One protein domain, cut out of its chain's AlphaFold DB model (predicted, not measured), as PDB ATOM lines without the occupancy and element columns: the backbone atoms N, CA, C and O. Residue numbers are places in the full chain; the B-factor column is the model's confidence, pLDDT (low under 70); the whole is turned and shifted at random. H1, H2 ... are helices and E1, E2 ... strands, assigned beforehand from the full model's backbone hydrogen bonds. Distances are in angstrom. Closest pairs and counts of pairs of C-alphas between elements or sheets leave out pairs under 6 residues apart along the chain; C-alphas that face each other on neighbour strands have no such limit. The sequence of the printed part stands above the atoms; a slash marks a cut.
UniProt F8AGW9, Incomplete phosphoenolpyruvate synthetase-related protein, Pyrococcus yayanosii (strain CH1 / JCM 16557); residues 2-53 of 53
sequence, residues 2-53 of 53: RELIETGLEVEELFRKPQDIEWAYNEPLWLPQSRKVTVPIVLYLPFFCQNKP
ATOM      1  N   ARG A   2      48.048 -33.898 -33.013       93.06
ATOM      2  CA  ARG A   2      46.934 -34.245 -32.112       93.06
ATOM      3  C   ARG A   2      45.879 -33.131 -31.999       93.06
ATOM      4  O   ARG A   2      44.712 -33.405 -32.232       93.06
ATOM      5  N   GLU A   3      46.327 -31.897 -31.762       95.00
ATOM      6  CA  GLU A   3      45.475 -30.696 -31.689       95.00
ATOM      7  C   GLU A   3      44.585 -30.531 -32.932       95.00
ATOM      8  O   GLU A   3      43.379 -30.389 -32.809       95.00
ATOM      9  N   LEU A   4      45.151 -30.667 -34.140       94.69
ATOM     10  CA  LEU A   4      44.384 -30.576 -35.388       94.69
ATOM     11  C   LEU A   4      43.276 -31.635 -35.485       94.69
ATOM     12  O   LEU A   4      42.196 -31.339 -35.986       94.69
ATOM     13  N   ILE A   5      43.542 -32.863 -35.031       95.56
ATOM     14  CA  ILE A   5      42.550 -33.946 -35.052       95.56
ATOM     15  C   ILE A   5      41.428 -33.649 -34.056       95.56
ATOM     16  O   ILE A   5      40.260 -33.755 -34.414       95.56
ATOM     17  N   GLU A   6      41.775 -33.262 -32.828       97.06
ATOM     18  CA  GLU A   6      40.803 -32.937 -31.778       97.06
ATOM     19  C   GLU A   6      39.908 -31.762 -32.211       97.06
ATOM     20  O   GLU A   6      38.687 -31.907 -32.244       97.06
ATOM     21  N   THR A   7      40.491 -30.658 -32.690       95.75
ATOM     22  CA  THR A   7      39.730 -29.508 -33.207       95.75
ATOM     23  C   THR A   7      38.908 -29.860 -34.452       95.75
ATOM     24  O   THR A   7      37.782 -29.392 -34.610       95.75
ATOM     25  N   GLY A   8      39.430 -30.705 -35.347       95.56
ATOM     26  CA  GLY A   8      38.686 -31.172 -36.519       95.56
ATOM     27  C   GLY A   8      37.421 -31.954 -36.146       95.56
ATOM     28  O   GLY A   8      36.368 -31.740 -36.748       95.56
ATOM     29  N   LEU A   9      37.501 -32.807 -35.119       96.31
ATOM     30  CA  LEU A   9      36.353 -33.559 -34.601       96.31
ATOM     31  C   LEU A   9      35.316 -32.644 -33.937       96.31
ATOM     32  O   LEU A   9      34.121 -32.835 -34.150       96.31
ATOM     33  N   GLU A  10      35.751 -31.626 -33.192       97.12
ATOM     34  CA  GLU A  10      34.853 -30.615 -32.612       97.12
ATOM     35  C   GLU A  10      34.083 -29.848 -33.697       97.12
ATOM     36  O   GLU A  10      32.878 -29.610 -33.577       97.12
ATOM     37  N   VAL A  11      34.759 -29.501 -34.797       96.19
ATOM     38  CA  VAL A  11      34.141 -28.842 -35.954       96.19
ATOM     39  C   VAL A  11      33.115 -29.760 -36.626       96.19
ATOM     40  O   VAL A  11      32.001 -29.324 -36.923       96.19
ATOM     41  N   GLU A  12      33.436 -31.037 -36.849       95.31
ATOM     42  CA  GLU A  12      32.481 -32.003 -37.402       95.31
ATOM     43  C   GLU A  12      31.261 -32.198 -36.488       95.31
ATOM     44  O   GLU A  12      30.124 -32.222 -36.973       95.31
ATOM     45  N   GLU A  13      31.471 -32.277 -35.172       96.81
ATOM     46  CA  GLU A  13      30.394 -32.362 -34.187       96.81
ATOM     47  C   GLU A  13      29.489 -31.121 -34.223       96.81
ATOM     48  O   GLU A  13      28.260 -31.265 -34.233       96.81
ATOM     49  N   LEU A  14      30.067 -29.920 -34.310       97.19
ATOM     50  CA  LEU A  14      29.320 -28.664 -34.379       97.19
ATOM     51  C   LEU A  14      28.370 -28.625 -35.585       97.19
ATOM     52  O   LEU A  14      27.211 -28.229 -35.456       97.19
ATOM     53  N   PHE A  15      28.837 -29.066 -36.756       95.25
ATOM     54  CA  PHE A  15      28.043 -29.051 -37.989       95.25
ATOM     55  C   PHE A  15      27.254 -30.346 -38.240       95.25
ATOM     56  O   PHE A  15      26.457 -30.402 -39.186       95.25
ATOM     57  N   ARG A  16      27.463 -31.380 -37.411       95.62
ATOM     58  CA  ARG A  16      26.885 -32.735 -37.526       95.62
ATOM     59  C   ARG A  16      27.062 -33.351 -38.923       95.62
ATOM     60  O   ARG A  16      26.220 -34.131 -39.374       95.62
ATOM     61  N   LYS A  17      28.111 -32.940 -39.642       91.69
ATOM     62  CA  LYS A  17      28.414 -33.306 -41.036       91.69
ATOM     63  C   LYS A  17      29.914 -33.164 -41.300       91.69
ATOM     64  O   LYS A  17      30.489 -32.195 -40.799       91.69
ATOM     65  N   PRO A  18      30.497 -33.987 -42.191       92.25
ATOM     66  CA  PRO A  18      31.881 -33.817 -42.624       92.25
ATOM     67  C   PRO A  18      32.140 -32.403 -43.149       92.25
ATOM     68  O   PRO A  18      31.358 -31.880 -43.957       92.25
ATOM     69  N   GLN A  19      33.241 -31.806 -42.698       95.56
ATOM     70  CA  GLN A  19      33.703 -30.494 -43.139       95.56
ATOM     71  C   GLN A  19      35.012 -30.618 -43.921       95.56
ATOM     72  O   GLN A  19      35.869 -31.439 -43.606       95.56
ATOM     73  N   ASP A  20      35.149 -29.777 -44.937       95.38
ATOM     74  CA  ASP A  20      36.414 -29.464 -45.588       95.38
ATOM     75  C   ASP A  20      37.032 -28.269 -44.848       95.38
ATOM     76  O   ASP A  20      36.432 -27.187 -44.804       95.38
ATOM     77  N   ILE A  21      38.176 -28.490 -44.198       95.94
ATOM     78  CA  ILE A  21      38.805 -27.538 -43.275       95.94
ATOM     79  C   ILE A  21      40.149 -27.098 -43.851       95.94
ATOM     80  O   ILE A  21      41.050 -27.915 -44.048       95.94
ATOM     81  N   GLU A  22      40.305 -25.791 -44.044       97.19
ATOM     82  CA  GLU A  22      41.607 -25.183 -44.299       97.19
ATOM     83  C   GLU A  22      42.260 -24.851 -42.958       97.19
ATOM     84  O   GLU A  22      41.617 -24.279 -42.074       97.19
ATOM     85  N   TRP A  23      43.533 -25.211 -42.798       96.75
ATOM     86  CA  TRP A  23      44.271 -25.022 -41.552       96.75
ATOM     87  C   TRP A  23      45.713 -24.581 -41.810       96.75
ATOM     88  O   TRP A  23      46.309 -24.907 -42.837       96.75
ATOM     89  N   ALA A  24      46.280 -23.852 -40.852       96.12
ATOM     90  CA  ALA A  24      47.686 -23.469 -40.832       96.12
ATOM     91  C   ALA A  24      48.249 -23.648 -39.421       96.12
ATOM     92  O   ALA A  24      47.602 -23.290 -38.436       96.12
ATOM     93  N   TYR A  25      49.461 -24.195 -39.317       93.88
ATOM     94  CA  TYR A  25      50.146 -24.354 -38.038       93.88
ATOM     95  C   TYR A  25      51.314 -23.375 -37.942       93.88
ATOM     96  O   TYR A  25      52.324 -23.540 -38.624       93.88
ATOM     97  N   ASN A  26      51.144 -22.349 -37.112       89.25
ATOM     98  CA  ASN A  26      52.163 -21.352 -36.793       89.25
ATOM     99  C   ASN A  26      52.020 -20.946 -35.317       89.25
ATOM    100  O   ASN A  26      51.837 -19.765 -35.038       89.25
ATOM    101  N   GLU A  27      51.977 -21.956 -34.431       90.75
ATOM    102  CA  GLU A  27      51.789 -21.873 -32.968       90.75
ATOM    103  C   GLU A  27      51.154 -20.544 -32.500       90.75
ATOM    104  O   GLU A  27      51.870 -19.606 -32.140       90.75
ATOM    105  N   PRO A  28      49.811 -20.418 -32.530       91.00
ATOM    106  CA  PRO A  28      48.822 -21.496 -32.389       91.00
ATOM    107  C   PRO A  28      48.389 -22.172 -33.706       91.00
ATOM    108  O   PRO A  28      48.808 -21.787 -34.800       91.00
ATOM    109  N   LEU A  29      47.540 -23.201 -33.602       95.38
ATOM    110  CA  LEU A  29      46.789 -23.743 -34.733       95.38
ATOM    111  C   LEU A  29      45.705 -22.743 -35.179       95.38
ATOM    112  O   LEU A  29      44.926 -22.254 -34.365       95.38
ATOM    113  N   TRP A  30      45.626 -22.476 -36.484       95.94
ATOM    114  CA  TRP A  30      44.629 -21.589 -37.088       95.94
ATOM    115  C   TRP A  30      43.721 -22.361 -38.049       95.94
ATOM    116  O   TRP A  30      44.214 -23.095 -38.905       95.94
ATOM    117  N   LEU A  31      42.405 -22.149 -37.939       95.62
ATOM    118  CA  LEU A  31      41.382 -22.678 -38.852       95.62
ATOM    119  C   LEU A  31      40.685 -21.505 -39.568       95.62
ATOM    120  O   LEU A  31      39.618 -21.073 -39.128       95.62
ATOM    121  N   PRO A  32      41.277 -20.935 -40.634       95.38
ATOM    122  CA  PRO A  32      40.693 -19.796 -41.347       95.38
ATOM    123  C   PRO A  32      39.347 -20.109 -42.011       95.38
ATOM    124  O   PRO A  32      38.540 -19.198 -42.197       95.38
ATOM    125  N   GLN A  33      39.091 -21.371 -42.374       96.75
ATOM    126  CA  GLN A  33      37.870 -21.749 -43.078       96.75
ATOM    127  C   GLN A  33      37.415 -23.169 -42.736       96.75
ATOM    128  O   GLN A  33      38.193 -24.119 -42.752       96.75
ATOM    129  N   SER A  34      36.104 -23.326 -42.560       96.38
ATOM    130  CA  SER A  34      35.407 -24.611 -42.542       96.38
ATOM    131  C   SER A  34      34.173 -24.514 -43.431       96.38
ATOM    132  O   SER A  34      33.415 -23.542 -43.342       96.38
ATOM    133  N   ARG A  35      33.984 -25.488 -44.322       95.25
ATOM    134  CA  ARG A  35      32.828 -25.537 -45.221       95.25
ATOM    135  C   ARG A  35      32.317 -26.958 -45.393       95.25
ATOM    136  O   ARG A  35      33.059 -27.930 -45.300       95.25
ATOM    137  N   LYS A  36      31.042 -27.076 -45.764       93.94
ATOM    138  CA  LYS A  36      30.455 -28.358 -46.165       93.94
ATOM    139  C   LYS A  36      31.256 -28.958 -47.329       93.94
ATOM    140  O   LYS A  36      31.454 -28.293 -48.347       93.94
ATOM    141  N   VAL A  37      31.625 -30.235 -47.213       91.25
ATOM    142  CA  VAL A  37      32.274 -30.979 -48.302       91.25
ATOM    143  C   VAL A  37      31.409 -30.921 -49.564       91.25
ATOM    144  O   VAL A  37      30.221 -31.265 -49.555       91.25
ATOM    145  N   THR A  38      32.014 -30.484 -50.668       86.75
ATOM    146  CA  THR A  38      31.385 -30.539 -51.990       86.75
ATOM    147  C   THR A  38      31.676 -31.904 -52.594       86.75
ATOM    148  O   THR A  38      32.761 -32.138 -53.117       86.75
ATOM    149  N   VAL A  39      30.714 -32.822 -52.501       79.62
ATOM    150  CA  VAL A  39      30.784 -34.090 -53.233       79.62
ATOM    151  C   VAL A  39      30.335 -33.844 -54.674       79.62
ATOM    152  O   VAL A  39      29.248 -33.289 -54.874       79.62
ATOM    153  N   PRO A  40      31.133 -34.206 -55.696       74.19
ATOM    154  CA  PRO A  40      30.645 -34.162 -57.062       74.19
ATOM    155  C   PRO A  40      29.459 -35.121 -57.166       74.19
ATOM    156  O   PRO A  40      29.579 -36.312 -56.874       74.19
ATOM    157  N   ILE A  41      28.301 -34.605 -57.579       69.06
ATOM    158  CA  ILE A  41      27.221 -35.472 -58.031       69.06
ATOM    159  C   ILE A  41      27.711 -36.057 -59.351       69.06
ATOM    160  O   ILE A  41      27.630 -35.413 -60.396       69.06
ATOM    161  N   VAL A  42      28.234 -37.280 -59.310       61.84
ATOM    162  CA  VAL A  42      28.335 -38.110 -60.507       61.84
ATOM    163  C   VAL A  42      26.899 -38.502 -60.843       61.84
ATOM    164  O   VAL A  42      26.421 -39.574 -60.479       61.84
ATOM    165  N   LEU A  43      26.159 -37.577 -61.465       53.78
ATOM    166  CA  LEU A  43      24.939 -37.939 -62.163       53.78
ATOM    167  C   LEU A  43      25.393 -38.977 -63.176       53.78
ATOM    168  O   LEU A  43      26.237 -38.684 -64.022       53.78
ATOM    169  N   TYR A  44      24.894 -40.199 -63.030       49.91
ATOM    170  CA  TYR A  44      24.984 -41.233 -64.043       49.91
ATOM    171  C   TYR A  44      24.669 -40.600 -65.406       49.91
ATOM    172  O   TYR A  44      23.511 -40.362 -65.739       49.91
ATOM    173  N   LEU A  45      25.707 -40.319 -66.192       48.75
ATOM    174  CA  LEU A  45      25.620 -40.015 -67.613       48.75
ATOM    175  C   LEU A  45      25.994 -41.298 -68.360       48.75
ATOM    176  O   LEU A  45      27.120 -41.403 -68.846       48.75
ATOM    177  N   PRO A  46      25.106 -42.297 -68.505       48.97
ATOM    178  CA  PRO A  46      25.347 -43.353 -69.465       48.97
ATOM    179  C   PRO A  46      24.876 -42.882 -70.849       48.97
ATOM    180  O   PRO A  46      24.083 -43.581 -71.448       48.97
ATOM    181  N   PHE A  47      25.248 -41.694 -71.360       51.78
ATOM    182  CA  PHE A  47      24.713 -41.272 -72.676       51.78
ATOM    183  C   PHE A  47      25.553 -40.339 -73.559       51.78
ATOM    184  O   PHE A  47      25.093 -40.004 -74.645       51.78
ATOM    185  N   PHE A  48      26.781 -39.955 -73.196       48.84
ATOM    186  CA  PHE A  48      27.562 -39.016 -74.031       48.84
ATOM    187  C   PHE A  48      28.868 -39.558 -74.631       48.84
ATOM    188  O   PHE A  48      29.672 -38.784 -75.140       48.84
ATOM    189  N   CYS A  49      29.057 -40.883 -74.656       50.59
ATOM    190  CA  CYS A  49      30.194 -41.521 -75.341       50.59
ATOM    191  C   CYS A  49      29.796 -42.524 -76.441       50.59
ATOM    192  O   CYS A  49      30.604 -43.376 -76.789       50.59
ATOM    193  N   GLN A  50      28.578 -42.450 -77.000       52.94
ATOM    194  CA  GLN A  50      28.161 -43.355 -78.088       52.94
ATOM    195  C   GLN A  50      28.032 -42.739 -79.481       52.94
ATOM    196  O   GLN A  50      27.765 -43.481 -80.411       52.94
ATOM    197  N   ASN A  51      28.286 -41.446 -79.687       51.25
ATOM    198  CA  ASN A  51      28.301 -40.898 -81.047       51.25
ATOM    199  C   ASN A  51      29.394 -39.840 -81.196       51.25
ATOM    200  O   ASN A  51      29.141 -38.642 -81.069       51.25
ATOM    201  N   LYS A  52      30.619 -40.290 -81.470       41.78
ATOM    202  CA  LYS A  52      31.511 -39.523 -82.341       41.78
ATOM    203  C   LYS A  52      31.492 -40.214 -83.712       41.78
ATOM    204  O   LYS A  52      31.686 -41.430 -83.720       41.78
ATOM    205  N   PRO A  53      31.183 -39.490 -84.803       55.97
ATOM    206  CA  PRO A  53      31.356 -40.003 -86.158       55.97
ATOM    207  C   PRO A  53      32.830 -40.297 -86.461       55.97
ATOM    208  O   PRO A  53      33.705 -39.680 -85.803       55.97
TER     209      PRO A  53
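What this domain is: This is residues 2 to 53 of the 53 residues of the protein "Incomplete phosphoenolpyruvate synthetase-related protein" of Pyrococcus yayanosii (strain CH1 / JCM 16557) (UniProt F8AGW9). Picture a small body made of one helix, H1, packed over one face of a two-stranded hairpin, E1 and E2, with a long tail that runs away from it. The tail, residues 39 to 53, sticks out free and makes most of the length; without the free stretch, the body of 37 residues spans 27 by 17 by 11 A. The printed part has 52 residues, with one named helix and two named strands in the order H1, E1, E2; the sheet, in the order E1 - E2, is antiparallel, and the class is mixed, helices and strands. The whole is extended, with a radius of gyration of the C-alphas of 18.5 A, and its C-alphas span 60 by 25 by 17 A.

How they stand to each other: Begin at residues 2 to 15, which form H1; every O i to N i+4 pair inside it is within hydrogen-bond range. A tight link of 3 residues takes you to E1, residues 19 to 25, and here the closest C-alphas of H1 and E1 are those of Glu 12 and Gln 19, 6.1 A apart. Another tight link of 3 residues leads into E2, residues 29 to 36, and E1 and E2 form a hairpin. They are antiparallel neighbours, with 164 degrees between their N-to-C directions. Look across the pair for N 20 and O 35 at 2.8 A and for N 30 and O 24 at 2.9 A, both within hydrogen-bond range. The C-alphas of residues 21 and 34 face each other at 4.5 A. E2 bends by 59 degrees at residue 32. The closest C-alphas of H1 and E2 are those of Leu 4 and Leu 29, 7.3 A apart.

Where its parts are: Find C-alpha 2 at (46.934, -34.245, -32.112); from there H1 runs 20.5 A to C-alpha 15 at (28.043, -29.051, -37.989). E1 then runs 18.3 A from C-alpha 19 to C-alpha 25. E2 starts at C-alpha 29 and runs 20.5 A to C-alpha 36 at (30.455, -28.358, -46.165). After it, residues 37 to 53 hold no named element.

The domain as a whole: The two C-alphas farthest apart are those of Glu 27 and Pro 53, at 59.8 A. The printed part has no cut, and it ends at Pro 53, the chain's last residue. Both links between named elements are tight. The mean pLDDT of the printed part is 83.5; read the B-factor column along residues 41 to 53 and you will find the model's confidence under 70 there.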